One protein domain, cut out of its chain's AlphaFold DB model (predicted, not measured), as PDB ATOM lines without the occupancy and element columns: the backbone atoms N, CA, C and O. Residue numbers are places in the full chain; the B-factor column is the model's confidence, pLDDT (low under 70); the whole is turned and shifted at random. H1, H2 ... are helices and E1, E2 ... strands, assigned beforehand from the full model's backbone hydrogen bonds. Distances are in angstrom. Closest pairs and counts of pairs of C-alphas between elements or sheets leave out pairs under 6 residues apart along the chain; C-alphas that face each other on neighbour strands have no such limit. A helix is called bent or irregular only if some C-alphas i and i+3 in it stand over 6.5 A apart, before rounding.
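Overview. This is residues 55 to 168 of the 250 residues of an uncharacterized protein of Pleurocapsa sp. PCC 7327 (UniProt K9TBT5). Two small strand-built lobes sit end to end, joined by one long strand, E5, which runs from the first into the second. The first lobe is a small closed barrel of E1, E2, E3, E4 and the beginning of E5, with the short helix H1 on its outside; in the second, the hairpins E6-E7 and E8-E9 curl round from the two sides of E5 until E7 and E9 come near, a second ring that is nearly closed, with H2 beside it. The printed part has 114 residues, with three named helices and nine named strands in the order E1 E2 E3 H1 E4 E5 E6 E7 H2 E8 E9 H3; the class is mixed, helices and strands. The strand pairing is mixed, with E3 and E5 parallel and the other neighbour pairs antiparallel. The whole is compact, with a radius of gyration of the C-alphas of 14.6 A, and spans 43 by 30 by 26 A.

Along the chain. Find C-alpha 55 at (26.727, -38.011, 34.953); from there E1 runs over residues 55 to 61, 16.5 A long. Next come E2, residues 66 to 70, and E3, residues 76 to 81, 15.4 A long. After H1, residues 86 to 90, and E4, residues 98 to 102, find C-alpha 105 at (23.723, -41.278, 45.293), where E5 sets out over residues 105 to 119. E5 is 34.6 A from first to last C-alpha and bends by 85 degrees at residue 116, ending with C-alpha 119 at (50.550, -33.527, 24.873). Then come E6, residues 122 to 127, 15.4 A long, E7, residues 132 to 136, and H2, residues 139 to 144, 8.7 A long. The last are E8, residues 152 to 156, E9, residues 159 to 163, and H3, residues 164 to 167, with C-alpha 167 at (25.177, -38.684, 26.910).

Arrangement. Round the closed ring of the barrel run E1, E2, E3, E5, E4 and back to E1. Start at the meander E1 E2 E3, each strand the antiparallel neighbour of the one before: N 68 and O 60 are 2.9 A apart, and N 69 and O 77 are 2.8 A apart. E3 and E5 are parallel, with N 106 and O 80 at 2.9 A. E4 closes the ring, with N 99 and O 56 of E1 at 2.8 A. A second meander is E4 E5 E6 E7: look for N 100 and O 108 at 2.8 A, N 114 and O 126 at 2.8 A, and N 123 and O 135 at 2.8 A. The pairing of E5 is staggered: E3 and E8 lie on one side of it, E4 and E6 on the other side. E8 pairs with E5 through N 113 and O 153 at 2.9 A, and with E9, its hairpin partner, through N 154 and O 162 at 2.9 A. The closest C-alphas of E7 and E9, those of Ile 135 and Gln 159, are 6.4 A apart. H1 is on the barrel, outside it and over E5; the closest C-alphas of the two are those of Leu 88 and Gly 108, 6.7 A apart. H2 is on the barrel too, and H2 and E9 are near each other. H3 is on the barrel, outside it and over none of the strands, at a height over the sheet of 4.6 A; it is neither bent nor irregular, but only just, for C-alphas 164 and 167 are 6.1 A apart. In H1 and H2 every O i to N i+4 pair is within hydrogen-bond range; H3 is too short for such a pair, and its one O i to N i+3 pair is within range.

Size, cuts and confidence. The two C-alphas farthest apart, those of Ser 63 and Gly 120, are 43.5 A from each other. The printed part has no cut, and no link is long. The mean pLDDT of the printed part is 88.1; look for values under 70 at residue 59, residues 61 to 63, residues 89 to 91 and residues 166 to 168.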
ATOM      1  N   ILE A  55      26.700 -39.450  34.737       76.31
ATOM      2  CA  ILE A  55      26.727 -38.011  34.953       76.31
ATOM      3  C   ILE A  55      25.389 -37.446  34.466       76.31
ATOM      4  O   ILE A  55      24.870 -37.882  33.442       76.31
ATOM      5  N   ARG A  56      24.766 -36.567  35.251       79.62
ATOM      6  CA  ARG A  56      23.439 -36.000  34.953       79.62
ATOM      7  C   ARG A  56      23.374 -34.539  35.366       79.62
ATOM      8  O   ARG A  56      24.102 -34.138  36.266       79.62
ATOM      9  N   SER A  57      22.489 -33.765  34.749       81.19
ATOM     10  CA  SER A  57      22.264 -32.367  35.120       81.19
ATOM     11  C   SER A  57      21.321 -32.247  36.318       81.19
ATOM     12  O   SER A  57      20.273 -32.897  36.370       81.19
ATOM     13  N   VAL A  58      21.649 -31.370  37.262       79.31
ATOM     14  CA  VAL A  58      20.766 -30.997  38.373       79.31
ATOM     15  C   VAL A  58      19.630 -30.115  37.854       79.31
ATOM     16  O   VAL A  58      19.878 -29.046  37.296       79.31
ATOM     17  N   SER A  59      18.377 -30.538  38.054       65.94
ATOM     18  CA  SER A  59      17.198 -29.763  37.646       65.94
ATOM     19  C   SER A  59      16.724 -28.815  38.744       65.94
ATOM     20  O   SER A  59      16.348 -27.680  38.461       65.94
ATOM     21  N   SER A  60      16.746 -29.256  40.005       73.25
ATOM     22  CA  SER A  60      16.388 -28.421  41.156       73.25
ATOM     23  C   SER A  60      16.899 -29.007  42.475       73.25
ATOM     24  O   SER A  60      17.094 -30.214  42.619       73.25
ATOM     25  N   THR A  61      17.109 -28.148  43.471       65.44
ATOM     26  CA  THR A  61      17.515 -28.543  44.827       65.44
ATOM     27  C   THR A  61      16.338 -28.405  45.783       65.44
ATOM     28  O   THR A  61      15.819 -27.304  45.963       65.44
ATOM     29  N   THR A  62      15.910 -29.509  46.397       58.81
ATOM     30  CA  THR A  62      14.734 -29.543  47.285       58.81
ATOM     31  C   THR A  62      15.090 -29.503  48.772       58.81
ATOM     32  O   THR A  62      14.270 -29.067  49.573       58.81
ATOM     33  N   SER A  63      16.291 -29.952  49.161       67.75
ATOM     34  CA  SER A  63      16.787 -29.900  50.544       67.75
ATOM     35  C   SER A  63      18.318 -30.033  50.600       67.75
ATOM     36  O   SER A  63      18.956 -30.262  49.576       67.75
ATOM     37  N   THR A  64      18.919 -29.927  51.790       70.94
ATOM     38  CA  THR A  64      20.369 -30.124  51.998       70.94
ATOM     39  C   THR A  64      20.854 -31.542  51.687       70.94
ATOM     40  O   THR A  64      22.039 -31.730  51.430       70.94
ATOM     41  N   SER A  65      19.971 -32.547  51.703       82.75
ATOM     42  CA  SER A  65      20.345 -33.958  51.533       82.75
ATOM     43  C   SER A  65      19.749 -34.619  50.292       82.75
ATOM     44  O   SER A  65      20.160 -35.730  49.946       82.75
ATOM     45  N   THR A  66      18.812 -33.957  49.600       86.56
ATOM     46  CA  THR A  66      18.168 -34.477  48.387       86.56
ATOM     47  C   THR A  66      18.148 -33.469  47.247       86.56
ATOM     48  O   THR A  66      17.828 -32.290  47.418       86.56
ATOM     49  N   VAL A  67      18.453 -33.969  46.055       87.31
ATOM     50  CA  VAL A  67      18.577 -33.185  44.826       87.31
ATOM     51  C   VAL A  67      17.743 -33.851  43.750       87.31
ATOM     52  O   VAL A  67      17.783 -35.072  43.598       87.31
ATOM     53  N   VAL A  68      17.005 -33.053  42.991       87.62
ATOM     54  CA  VAL A  68      16.280 -33.527  41.820       87.62
ATOM     55  C   VAL A  68      17.202 -33.381  40.616       87.62
ATOM     56  O   VAL A  68      17.662 -32.284  40.290       87.62
ATOM     57  N   VAL A  69      17.503 -34.502  39.973       88.38
ATOM     58  CA  VAL A  69      18.304 -34.556  38.750       88.38
ATOM     59  C   VAL A  69      17.397 -34.815  37.557       88.38
ATOM     60  O   VAL A  69      16.504 -35.661  37.630       88.38
ATOM     61  N   ALA A  70      17.636 -34.109  36.455       85.88
ATOM     62  CA  ALA A  70      17.027 -34.443  35.177       85.88
ATOM     63  C   ALA A  70      17.786 -35.619  34.551       85.88
ATOM     64  O   ALA A  70      19.018 -35.662  34.526       85.88
ATOM     65  N   LEU A  71      17.031 -36.599  34.076       82.06
ATOM     66  CA  LEU A  71      17.524 -37.741  33.329       82.06
ATOM     67  C   LEU A  71      17.495 -37.419  31.824       82.06
ATOM     68  O   LEU A  71      16.793 -36.513  31.381       82.06
ATOM     69  N   GLU A  72      18.249 -38.178  31.026       76.19
ATOM     70  CA  GLU A  72      18.338 -37.993  29.564       76.19
ATOM     71  C   GLU A  72      16.991 -38.190  28.842       76.19
ATOM     72  O   GLU A  72      16.750 -37.603  27.789       76.19
ATOM     73  N   ASP A  73      16.087 -38.983  29.421       79.12
ATOM     74  CA  ASP A  73      14.729 -39.199  28.912       79.12
ATOM     75  C   ASP A  73      13.758 -38.049  29.257       79.12
ATOM     76  O   ASP A  73      12.565 -38.132  28.967       79.12
ATOM     77  N   GLY A  74      14.258 -36.976  29.879       81.81
ATOM     78  CA  GLY A  74      13.475 -35.825  30.326       81.81
ATOM     79  C   GLY A  74      12.719 -36.052  31.637       81.81
ATOM     80  O   GLY A  74      12.069 -35.128  32.127       81.81
ATOM     81  N   THR A  75      12.795 -37.245  32.232       88.12
ATOM     82  CA  THR A  75      12.229 -37.490  33.561       88.12
ATOM     83  C   THR A  75      13.124 -36.900  34.647       88.12
ATOM     84  O   THR A  75      14.291 -36.581  34.426       88.12
ATOM     85  N   THR A  76      12.582 -36.735  35.850       89.25
ATOM     86  CA  THR A  76      13.339 -36.254  37.008       89.25
ATOM     87  C   THR A  76      13.412 -37.325  38.082       89.25
ATOM     88  O   THR A  76      12.411 -37.985  38.360       89.25
ATOM     89  N   GLN A  77      14.559 -37.455  38.744       91.56
ATOM     90  CA  GLN A  77      14.747 -38.367  39.870       91.56
ATOM     91  C   GLN A  77      15.273 -37.612  41.088       91.56
ATOM     92  O   GLN A  77      16.206 -36.824  40.977       91.56
ATOM     93  N   THR A  78      14.710 -37.883  42.264       90.50
ATOM     94  CA  THR A  78      15.241 -37.370  43.531       90.50
ATOM     95  C   THR A  78      16.318 -38.316  44.045       90.50
ATOM     96  O   THR A  78      16.040 -39.482  44.318       90.50
ATOM     97  N   LEU A  79      17.543 -37.816  44.187       91.00
ATOM     98  CA  LEU A  79      18.700 -38.570  44.662       91.00
ATOM     99  C   LEU A  79      19.226 -37.996  45.972       91.00
ATOM    100  O   LEU A  79      19.118 -36.796  46.227       91.00
ATOM    101  N   GLN A  80      19.826 -38.858  46.792       90.44
ATOM    102  CA  GLN A  80      20.509 -38.431  48.011       90.44
ATOM    103  C   GLN A  80      21.935 -37.971  47.701       90.44
ATOM    104  O   GLN A  80      22.645 -38.599  46.909       90.44
ATOM    105  N   VAL A  81      22.376 -36.910  48.371       89.75
ATOM    106  CA  VAL A  81      23.788 -36.513  48.373       89.75
ATOM    107  C   VAL A  81      24.559 -37.472  49.273       89.75
ATOM    108  O   VAL A  81      24.139 -37.781  50.388       89.75
ATOM    109  N   SER A  82      25.667 -38.016  48.775       86.81
ATOM    110  CA  SER A  82      26.485 -38.939  49.552       86.81
ATOM    111  C   SER A  82      27.213 -38.203  50.673       86.81
ATOM    112  O   SER A  82      28.035 -37.330  50.412       86.81
ATOM    113  N   ASN A  83      27.016 -38.648  51.915       84.62
ATOM    114  CA  ASN A  83      27.768 -38.157  53.078       84.62
ATOM    115  C   ASN A  83      29.269 -38.495  53.017       84.62
ATOM    116  O   ASN A  83      30.044 -38.004  53.831       84.62
ATOM    117  N   ALA A  84      29.685 -39.360  52.085       82.31
ATOM    118  CA  ALA A  84      31.083 -39.752  51.931       82.31
ATOM    119  C   ALA A  84      31.963 -38.633  51.351       82.31
ATOM    120  O   ALA A  84      33.184 -38.749  51.396       82.31
ATOM    121  N   ASN A  85      31.363 -37.579  50.793       77.88
ATOM    122  CA  ASN A  85      32.089 -36.438  50.261       77.88
ATOM    123  C   ASN A  85      31.585 -35.156  50.955       77.88
ATOM    124  O   ASN A  85      30.540 -34.630  50.560       77.88
ATOM    125  N   PRO A  86      32.277 -34.671  52.007       77.25
ATOM    126  CA  PRO A  86      31.831 -33.505  52.775       77.25
ATOM    127  C   PRO A  86      31.754 -32.244  51.910       77.25
ATOM    128  O   PRO A  86      30.907 -31.383  52.160       77.25
ATOM    129  N   ASP A  87      32.557 -32.181  50.847       79.00
ATOM    130  CA  ASP A  87      32.568 -31.056  49.922       79.00
ATOM    131  C   ASP A  87      31.246 -30.950  49.162       79.00
ATOM    132  O   ASP A  87      30.843 -29.845  48.831       79.00
ATOM    133  N   LEU A  88      30.505 -32.048  48.955       79.94
ATOM    134  CA  LEU A  88      29.176 -32.012  48.323       79.94
ATOM    135  C   LEU A  88      28.073 -31.523  49.251       79.94
ATOM    136  O   LEU A  88      27.104 -30.936  48.784       79.94
ATOM    137  N   GLY A  89      28.198 -31.793  50.552       68.75
ATOM    138  CA  GLY A  89      27.231 -31.323  51.544       68.75
ATOM    139  C   GLY A  89      27.301 -29.808  51.739       68.75
ATOM    140  O   GLY A  89      26.293 -29.180  52.058       68.75
ATOM    141  N   GLN A  90      28.482 -29.219  51.522       64.44
ATOM    142  CA  GLN A  90      28.683 -27.768  51.557       64.44
ATOM    143  C   GLN A  90      28.596 -27.112  50.177       64.44
ATOM    144  O   GLN A  90      28.159 -25.962  50.077       64.44
ATOM    145  N   ALA A  91      28.992 -27.814  49.111       65.62
ATOM    146  CA  ALA A  91      28.845 -27.327  47.752       65.62
ATOM    147  C   ALA A  91      27.358 -27.192  47.449       65.62
ATOM    148  O   ALA A  91      26.626 -28.165  47.274       65.62
ATOM    149  N   ARG A  92      26.905 -25.942  47.386       75.62
ATOM    150  CA  ARG A  92      25.586 -25.603  46.871       75.62
ATOM    151  C   ARG A  92      25.532 -26.025  45.409       75.62
ATOM    152  O   ARG A  92      25.969 -25.266  44.550       75.62
ATOM    153  N   LEU A  93      25.019 -27.228  45.164       87.12
ATOM    154  CA  LEU A  93      24.690 -27.709  43.829       87.12
ATOM    155  C   LEU A  93      23.767 -26.681  43.181       87.12
ATOM    156  O   LEU A  93      22.720 -26.338  43.732       87.12
ATOM    157  N   LYS A  94      24.184 -26.143  42.043       86.62
ATOM    158  CA  LYS A  94      23.402 -25.185  41.272       86.62
ATOM    159  C   LYS A  94      22.601 -25.928  40.215       86.62
ATOM    160  O   LYS A  94      22.953 -27.023  39.778       86.62
ATOM    161  N   THR A  95      21.499 -25.321  39.788       84.31
ATOM    162  CA  THR A  95      20.794 -25.775  38.588       84.31
ATOM    163  C   THR A  95      21.767 -25.789  37.410       84.31
ATOM    164  O   THR A  95      22.532 -24.841  37.242       84.31
ATOM    165  N   ASN A  96      21.700 -26.846  36.600       85.00
ATOM    166  CA  ASN A  96      22.605 -27.152  35.486       85.00
ATOM    167  C   ASN A  96      24.009 -27.646  35.868       85.00
ATOM    168  O   ASN A  96      24.783 -27.945  34.965       85.00
ATOM    169  N   ASP A  97      24.329 -27.821  37.155       89.81
ATOM    170  CA  ASP A  97      25.546 -28.548  37.523       89.81
ATOM    171  C   ASP A  97      25.453 -30.001  37.042       89.81
ATOM    172  O   ASP A  97      24.394 -30.637  37.115       89.81
ATOM    173  N   TYR A  98      26.577 -30.551  36.594       90.62
ATOM    174  CA  TYR A  98      26.683 -31.963  36.261       90.62
ATOM    175  C   TYR A  98      27.111 -32.740  37.503       90.62
ATOM    176  O   TYR A  98      28.091 -32.394  38.152       90.62
ATOM    177  N   VAL A  99      26.401 -33.806  37.858       91.62
ATOM    178  CA  VAL A  99      26.694 -34.610  39.051       91.62
ATOM    179  C   VAL A  99      27.051 -36.035  38.687       91.62
ATOM    180  O   VAL A  99      26.397 -36.648  37.851       91.62
ATOM    181  N   LEU A 100      28.067 -36.583  39.351       90.75
ATOM    182  CA  LEU A 100      28.444 -37.986  39.254       90.75
ATOM    183  C   LEU A 100      27.562 -38.807  40.197       90.75
ATOM    184  O   LEU A 100      27.573 -38.587  41.410       90.75
ATOM    185  N   ILE A 101      26.821 -39.771  39.653       89.56
ATOM    186  CA  ILE A 101      25.904 -40.622  40.417       89.56
ATOM    187  C   ILE A 101      26.455 -42.040  40.496       89.56
ATOM    188  O   ILE A 101      26.704 -42.670  39.470       89.56
ATOM    189  N   ARG A 102      26.579 -42.581  41.708       88.50
ATOM    190  CA  ARG A 102      26.967 -43.974  41.972       88.50
ATOM    191  C   ARG A 102      26.036 -44.560  43.028       88.50
ATOM    192  O   ARG A 102      25.819 -43.925  44.054       88.50
ATOM    193  N   ASN A 103      25.511 -45.766  42.794       89.56
ATOM    194  CA  ASN A 103      24.573 -46.437  43.707       89.56
ATOM    195  C   ASN A 103      23.398 -45.527  44.129       89.56
ATOM    196  O   ASN A 103      23.124 -45.392  45.318       89.56
ATOM    197  N   GLU A 104      22.772 -44.840  43.163       89.00
ATOM    198  CA  GLU A 104      21.643 -43.911  43.394       89.00
ATOM    199  C   GLU A 104      21.962 -42.731  44.334       89.00
ATOM    200  O   GLU A 104      21.072 -42.098  44.905       89.00
ATOM    201  N   ARG A 105      23.248 -42.405  44.490       90.69
ATOM    202  CA  ARG A 105      23.723 -41.278  45.293       90.69
ATOM    203  C   ARG A 105      24.624 -40.366  44.489       90.69
ATOM    204  O   ARG A 105      25.415 -40.830  43.668       90.69
ATOM    205  N   ILE A 106      24.539 -39.071  44.766       90.31
ATOM    206  CA  ILE A 106      25.448 -38.072  44.205       90.31
ATOM    207  C   ILE A 106      26.775 -38.173  44.954       90.31
ATOM    208  O   ILE A 106      26.824 -37.976  46.167       90.31
ATOM    209  N   VAL A 107      27.842 -38.525  44.239       90.88
ATOM    210  CA  VAL A 107      29.189 -38.748  44.793       90.88
ATOM    211  C   VAL A 107      30.211 -37.700  44.356       90.88
ATOM    212  O   VAL A 107      31.318 -37.675  44.893       90.88
ATOM    213  N   GLY A 108      29.850 -36.816  43.425       90.56
ATOM    214  CA  GLY A 108      30.710 -35.728  42.963       90.56
ATOM    215  C   GLY A 108      29.956 -34.709  42.112       90.56
ATOM    216  O   GLY A 108      28.899 -35.027  41.567       90.56
ATOM    217  N   VAL A 109      30.532 -33.515  41.963       91.19
ATOM    218  CA  VAL A 109      30.179 -32.562  40.900       91.19
ATOM    219  C   VAL A 109      31.224 -32.693  39.802       91.19
ATOM    220  O   VAL A 109      32.424 -32.721  40.077       91.19
ATOM    221  N   ALA A 110      30.761 -32.818  38.569       93.19
ATOM    222  CA  ALA A 110      31.574 -32.810  37.374       93.19
ATOM    223  C   ALA A 110      31.528 -31.423  36.731       93.19
ATOM    224  O   ALA A 110      30.475 -30.799  36.641       93.19
ATOM    225  N   ASN A 111      32.675 -30.962  36.248       94.12
ATOM    226  CA  ASN A 111      32.765 -29.774  35.409       94.12
ATOM    227  C   ASN A 111      32.840 -30.231  33.957       94.12
ATOM    228  O   ASN A 111      33.637 -31.115  33.633       94.12
ATOM    229  N   ARG A 112      32.011 -29.654  33.093       94.69
ATOM    230  CA  ARG A 112      32.108 -29.874  31.653       94.69
ATOM    231  C   ARG A 112      33.195 -28.968  31.076       94.69
ATOM    232  O   ARG A 112      33.394 -27.849  31.550       94.69
ATOM    233  N   GLY A 113      33.920 -29.472  30.089       96.75
ATOM    234  CA  GLY A 113      34.965 -28.726  29.401       96.75
ATOM    235  C   GLY A 113      35.323 -29.337  28.056       96.75
ATOM    236  O   GLY A 113      34.844 -30.415  27.706       96.75
ATOM    237  N   THR A 114      36.183 -28.648  27.317       97.94
ATOM    238  CA  THR A 114      36.698 -29.073  26.014       97.94
ATOM    239  C   THR A 114      38.200 -29.286  26.105       97.94
ATOM    240  O   THR A 114      38.916 -28.470  26.679       97.94
ATOM    241  N   ILE A 115      38.698 -30.381  25.532       98.06
ATOM    242  CA  ILE A 115      40.137 -30.633  25.432       98.06
ATOM    243  C   ILE A 115      40.741 -29.628  24.442       98.06
ATOM    244  O   ILE A 115      40.622 -29.795  23.228       98.06
ATOM    245  N   ALA A 116      41.397 -28.592  24.955       98.19
ATOM    246  CA  ALA A 116      42.041 -27.552  24.161       98.19
ATOM    247  C   ALA A 116      43.319 -28.068  23.484       98.19
ATOM    248  O   ALA A 116      43.579 -27.740  22.325       98.19
ATOM    249  N   ASN A 117      44.092 -28.908  24.180       98.06
ATOM    250  CA  ASN A 117      45.352 -29.461  23.686       98.06
ATOM    251  C   ASN A 117      45.644 -30.846  24.296       98.06
ATOM    252  O   ASN A 117      45.187 -31.170  25.390       98.06
ATOM    253  N   MET A 118      46.422 -31.665  23.584       96.69
ATOM    254  CA  MET A 118      46.846 -33.004  24.008       96.69
ATOM    255  C   MET A 118      48.351 -33.165  23.796       96.69
ATOM    256  O   MET A 118      48.832 -33.188  22.662       96.69
ATOM    257  N   MET A 119      49.100 -33.336  24.882       96.56
ATOM    258  CA  MET A 119      50.550 -33.527  24.873       96.56
ATOM    259  C   MET A 119      50.911 -34.855  25.543       96.56
ATOM    260  O   MET A 119      51.095 -34.948  26.754       96.56
ATOM    261  N   GLY A 120      51.025 -35.918  24.746       95.50
ATOM    262  CA  GLY A 120      51.375 -37.244  25.258       95.50
ATOM    263  C   GLY A 120      50.267 -37.840  26.130       95.50
ATOM    264  O   GLY A 120      49.238 -38.242  25.598       95.50
ATOM    265  N   SER A 121      50.509 -37.949  27.439       96.19
ATOM    266  CA  SER A 121      49.535 -38.402  28.448       96.19
ATOM    267  C   SER A 121      48.908 -37.246  29.223       96.19
ATOM    268  O   SER A 121      48.280 -37.478  30.246       96.19
ATOM    269  N   THR A 122      49.087 -36.010  28.767       97.38
ATOM    270  CA  THR A 122      48.552 -34.836  29.446       97.38
ATOM    271  C   THR A 122      47.577 -34.099  28.542       97.38
ATOM    272  O   THR A 122      47.882 -33.821  27.381       97.38
ATOM    273  N   ALA A 123      46.395 -33.804  29.074       98.06
ATOM    274  CA  ALA A 123      45.340 -33.053  28.418       98.06
ATOM    275  C   ALA A 123      45.217 -31.669  29.060       98.06
ATOM    276  O   ALA A 123      45.098 -31.555  30.279       98.06
ATOM    277  N   GLU A 124      45.210 -30.630  28.236       98.38
ATOM    278  CA  GLU A 124      44.831 -29.281  28.643       98.38
ATOM    279  C   GLU A 124      43.346 -29.096  28.334       98.38
ATOM    280  O   GLU A 124      42.914 -29.278  27.193       98.38
ATOM    281  N   ILE A 125      42.550 -28.791  29.355       98.38
ATOM    282  CA  ILE A 125      41.092 -28.741  29.281       98.38
ATOM    283  C   ILE A 125      40.628 -27.339  29.639       98.38
ATOM    284  O   ILE A 125      40.921 -26.852  30.728       98.38
ATOM    285  N   GLU A 126      39.871 -26.718  28.745       98.31
ATOM    286  CA  GLU A 126      39.156 -25.473  28.996       98.31
ATOM    287  C   GLU A 126      37.755 -25.813  29.516       98.31
ATOM    288  O   GLU A 126      36.933 -26.402  28.812       98.31
ATOM    289  N   LEU A 127      37.506 -25.519  30.788       96.88
ATOM    290  CA  LEU A 127      36.227 -25.756  31.449       96.88
ATOM    291  C   LEU A 127      35.198 -24.685  31.048       96.88
ATOM    292  O   LEU A 127      35.553 -23.572  30.673       96.88
ATOM    293  N   GLU A 128      33.904 -24.985  31.187       94.44
ATOM    294  CA  GLU A 128      32.815 -24.044  30.849       94.44
ATOM    295  C   GLU A 128      32.848 -22.730  31.657       94.44
ATOM    296  O   GLU A 128      32.292 -21.721  31.227       94.44
ATOM    297  N   ASN A 129      33.513 -22.712  32.816       92.25
ATOM    298  CA  ASN A 129      33.733 -21.497  33.610       92.25
ATOM    299  C   ASN A 129      34.895 -20.618  33.083       92.25
ATOM    300  O   ASN A 129      35.194 -19.597  33.699       92.25
ATOM    301  N   GLY A 130      35.552 -21.014  31.987       96.19
ATOM    302  CA  GLY A 130      36.727 -20.354  31.408       96.19
ATOM    303  C   GLY A 130      38.057 -20.711  32.082       96.19
ATOM    304  O   GLY A 130      39.091 -20.152  31.730       96.19
ATOM    305  N   GLU A 131      38.058 -21.611  33.067       97.06
ATOM    306  CA  GLU A 131      39.274 -22.087  33.725       97.06
ATOM    307  C   GLU A 131      39.971 -23.146  32.864       97.06
ATOM    308  O   GLU A 131      39.344 -24.104  32.410       97.06
ATOM    309  N   THR A 132      41.284 -23.021  32.690       97.75
ATOM    310  CA  THR A 132      42.101 -24.044  32.030       97.75
ATOM    311  C   THR A 132      42.749 -24.959  33.065       97.75
ATOM    312  O   THR A 132      43.314 -24.483  34.052       97.75
ATOM    313  N   ARG A 133      42.701 -26.277  32.845       97.75
ATOM    314  CA  ARG A 133      43.333 -27.282  33.711       97.75
ATOM    315  C   ARG A 133      44.187 -28.263  32.931       97.75
ATOM    316  O   ARG A 133      43.809 -28.704  31.852       97.75
ATOM    317  N   GLU A 134      45.296 -28.658  33.538       98.00
ATOM    318  CA  GLU A 134      46.171 -29.710  33.036       98.00
ATOM    319  C   GLU A 134      45.884 -31.016  33.792       98.00
ATOM    320  O   GLU A 134      45.948 -31.078  35.024       98.00
ATOM    321  N   ILE A 135      45.502 -32.057  33.054       97.81
ATOM    322  CA  ILE A 135      45.069 -33.340  33.609       97.81
ATOM    323  C   ILE A 135      45.866 -34.466  32.967       97.81
ATOM    324  O   ILE A 135      45.925 -34.591  31.745       97.81
ATOM    325  N   GLU A 136      46.453 -35.317  33.802       97.50
ATOM    326  CA  GLU A 136      47.093 -36.540  33.340       97.50
ATOM    327  C   GLU A 136      46.026 -37.589  33.008       97.50
ATOM    328  O   GLU A 136      45.137 -37.895  33.804       97.50
ATOM    329  N   VAL A 137      46.117 -38.142  31.805       96.81
ATOM    330  CA  VAL A 137      45.205 -39.139  31.265       96.81
ATOM    331  C   VAL A 137      46.014 -40.366  30.886       96.81
ATOM    332  O   VAL A 137      46.987 -40.301  30.128       96.81
ATOM    333  N   SER A 138      45.605 -41.525  31.393       95.75
ATOM    334  CA  SER A 138      46.268 -42.767  31.024       95.75
ATOM    335  C   SER A 138      46.070 -43.047  29.527       95.75
ATOM    336  O   SER A 138      45.013 -42.784  28.952       95.75
ATOM    337  N   ARG A 139      47.074 -43.644  28.869       93.06
ATOM    338  CA  ARG A 139      46.947 -44.037  27.449       93.06
ATOM    339  C   ARG A 139      45.787 -45.005  27.206       93.06
ATOM    340  O   ARG A 139      45.231 -45.020  26.112       93.06
ATOM    341  N   ALA A 140      45.459 -45.825  28.206       91.94
ATOM    342  CA  ALA A 140      44.317 -46.725  28.136       91.94
ATOM    343  C   ALA A 140      43.012 -45.924  28.061       91.94
ATOM    344  O   ALA A 140      42.219 -46.171  27.159       91.94
ATOM    345  N   ASP A 141      42.844 -44.922  28.928       93.31
ATOM    346  CA  ASP A 141      41.642 -44.082  28.973       93.31
ATOM    347  C   ASP A 141      41.494 -43.207  27.728       93.31
ATOM    348  O   ASP A 141      40.399 -43.081  27.186       93.31
ATOM    349  N   MET A 142      42.604 -42.672  27.204       93.50
ATOM    350  CA  MET A 142      42.596 -41.941  25.932       93.50
ATOM    351  C   MET A 142      42.012 -42.782  24.792       93.50
ATOM    352  O   MET A 142      41.197 -42.290  24.015       93.50
ATOM    353  N   GLY A 143      42.418 -44.054  24.703       92.94
ATOM    354  CA  GLY A 143      41.938 -44.969  23.671       92.94
ATOM    355  C   GLY A 143      40.509 -45.453  23.911       92.94
ATOM    356  O   GLY A 143      39.723 -45.514  22.972       92.94
ATOM    357  N   THR A 144      40.145 -45.784  25.152       92.12
ATOM    358  CA  THR A 144      38.803 -46.306  25.464       92.12
ATOM    359  C   THR A 144      37.722 -45.239  25.343       92.12
ATOM    360  O   THR A 144      36.619 -45.546  24.894       92.12
ATOM    361  N   MET A 145      38.029 -43.990  25.699       93.31
ATOM    362  CA  MET A 145      37.099 -42.863  25.606       93.31
ATOM    363  C   MET A 145      37.189 -42.117  24.263       93.31
ATOM    364  O   MET A 145      36.429 -41.175  24.053       93.31
ATOM    365  N   ASN A 146      38.083 -42.540  23.355       94.56
ATOM    366  CA  ASN A 146      38.376 -41.874  22.078       94.56
ATOM    367  C   ASN A 146      38.660 -40.370  22.238       94.56
ATOM    368  O   ASN A 146      38.157 -39.544  21.476       94.56
ATOM    369  N   LEU A 147      39.451 -40.007  23.251       95.69
ATOM    370  CA  LEU A 147      39.750 -38.607  23.543       95.69
ATOM    371  C   LEU A 147      40.654 -38.025  22.460       95.69
ATOM    372  O   LEU A 147      41.737 -38.541  22.178       95.69
ATOM    373  N   THR A 148      40.215 -36.915  21.882       96.06
ATOM    374  CA  THR A 148      40.960 -36.138  20.889       96.06
ATOM    375  C   THR A 148      40.875 -34.654  21.229       96.06
ATOM    376  O   THR A 148      40.010 -34.230  21.996       96.06
ATOM    377  N   GLN A 149      41.775 -33.845  20.672       97.06
ATOM    378  CA  GLN A 149      41.656 -32.392  20.776       97.06
ATOM    379  C   GLN A 149      40.291 -31.939  20.226       97.06
ATOM    380  O   GLN A 149      39.852 -32.417  19.182       97.06
ATOM    381  N   GLY A 150      39.613 -31.051  20.950       97.06
ATOM    382  CA  GLY A 150      38.245 -30.617  20.667       97.06
ATOM    383  C   GLY A 150      37.153 -31.533  21.229       97.06
ATOM    384  O   GLY A 150      35.978 -31.202  21.111       97.06
ATOM    385  N   SER A 151      37.500 -32.664  21.854       96.38
ATOM    386  CA  SER A 151      36.504 -33.500  22.535       96.38
ATOM    387  C   SER A 151      35.951 -32.781  23.759       96.38
ATOM    388  O   SER A 151      36.709 -32.268  24.585       96.38
ATOM    389  N   GLU A 152      34.632 -32.797  23.912       96.50
ATOM    390  CA  GLU A 152      33.982 -32.379  25.147       96.50
ATOM    391  C   GLU A 152      34.054 -33.507  26.181       96.50
ATOM    392  O   GLU A 152      33.841 -34.681  25.862       96.50
ATOM    393  N   VAL A 153      34.327 -33.166  27.434       96.31
ATOM    394  CA  VAL A 153      34.545 -34.119  28.522       96.31
ATOM    395  C   VAL A 153      33.970 -33.617  29.838       96.31
ATOM    396  O   VAL A 153      33.793 -32.418  30.051       96.31
ATOM    397  N   TYR A 154      33.715 -34.556  30.743       95.25
ATOM    398  CA  TYR A 154      33.399 -34.273  32.134       95.25
ATOM    399  C   TYR A 154      34.603 -34.560  33.028       95.25
ATOM    400  O   TYR A 154      35.209 -35.634  32.951       95.25
ATOM    401  N   VAL A 155      34.913 -33.608  33.905       95.38
ATOM    402  CA  VAL A 155      36.067 -33.627  34.805       95.38
ATOM    403  C   VAL A 155      35.602 -33.625  36.257       95.38
ATOM    404  O   VAL A 155      34.874 -32.730  36.682       95.38
ATOM    405  N   VAL A 156      36.073 -34.590  37.045       92.75
ATOM    406  CA  VAL A 156      35.838 -34.683  38.495       92.75
ATOM    407  C   VAL A 156      37.190 -34.848  39.180       92.75
ATOM    408  O   VAL A 156      37.965 -35.704  38.775       92.75
ATOM    409  N   ASN A 157      37.484 -34.051  40.212       91.00
ATOM    410  CA  ASN A 157      38.718 -34.165  41.011       91.00
ATOM    411  C   ASN A 157      40.007 -34.270  40.168       91.00
ATOM    412  O   ASN A 157      40.870 -35.097  40.442       91.00
ATOM    413  N   ASN A 158      40.121 -33.434  39.130       93.88
ATOM    414  CA  ASN A 158      41.253 -33.430  38.196       93.88
ATOM    415  C   ASN A 158      41.427 -34.734  37.388       93.88
ATOM    416  O   ASN A 158      42.537 -35.069  36.989       93.88
ATOM    417  N   GLN A 159      40.336 -35.461  37.138       95.00
ATOM    418  CA  GLN A 159      40.309 -36.661  36.307       95.00
ATOM    419  C   GLN A 159      39.161 -36.587  35.291       95.00
ATOM    420  O   GLN A 159      38.045 -36.186  35.629       95.00
ATOM    421  N   ILE A 160      39.422 -37.010  34.051       94.50
ATOM    422  CA  ILE A 160      38.382 -37.190  33.030       94.50
ATOM    423  C   ILE A 160      37.598 -38.462  33.354       94.50
ATOM    424  O   ILE A 160      38.170 -39.549  33.432       94.50
ATOM    425  N   VAL A 161      36.288 -38.326  33.546       93.19
ATOM    426  CA  VAL A 161      35.412 -39.445  33.928       93.19
ATOM    427  C   VAL A 161      34.587 -39.989  32.762       93.19
ATOM    428  O   VAL A 161      34.268 -41.176  32.759       93.19
ATOM    429  N   ALA A 162      34.244 -39.149  31.780       91.81
ATOM    430  CA  ALA A 162      33.508 -39.552  30.581       91.81
ATOM    431  C   ALA A 162      33.592 -38.483  29.467       91.81
ATOM    432  O   ALA A 162      33.676 -37.292  29.783       91.81
ATOM    433  N   PRO A 163      33.497 -38.870  28.179       92.94
ATOM    434  CA  PRO A 163      33.288 -37.927  27.079       92.94
ATOM    435  C   PRO A 163      31.851 -37.386  27.097       92.94
ATOM    436  O   PRO A 163      30.903 -38.145  27.312       92.94
ATOM    437  N   ALA A 164      31.650 -36.092  26.839       87.62
ATOM    438  CA  ALA A 164      30.325 -35.478  26.948       87.62
ATOM    439  C   ALA A 164      29.360 -35.949  25.852       87.62
ATOM    440  O   ALA A 164      28.167 -36.115  26.110       87.62
ATOM    441  N   SER A 165      29.884 -36.294  24.670       79.62
ATOM    442  CA  SER A 165      29.100 -36.870  23.568       79.62
ATOM    443  C   SER A 165      28.452 -38.219  23.911       79.62
ATOM    444  O   SER A 165      27.503 -38.625  23.246       79.62
ATOM    445  N   SER A 166      28.933 -38.928  24.944       64.69
ATOM    446  CA  SER A 166      28.353 -40.220  25.343       64.69
ATOM    447  C   SER A 166      26.959 -40.110  25.968       64.69
ATOM    448  O   SER A 166      26.259 -41.117  26.039       64.69
ATOM    449  N   MET A 167      26.519 -38.907  26.353       57.50
ATOM    450  CA  MET A 167      25.177 -38.684  26.910       57.50
ATOM    451  C   MET A 167      24.102 -38.397  25.872       57.50
ATOM    452  O   MET A 167      22.916 -38.485  26.167       57.50
ATOM    453  N   THR A 168      24.470 -38.035  24.644       53.72
ATOM    454  CA  THR A 168      23.474 -37.579  23.662       53.72
ATOM    455  C   THR A 168      22.737 -38.736  22.971       53.72
ATOM    456  O   THR A 168      21.919 -38.493  22.093       53.72
TER     457      THR A 168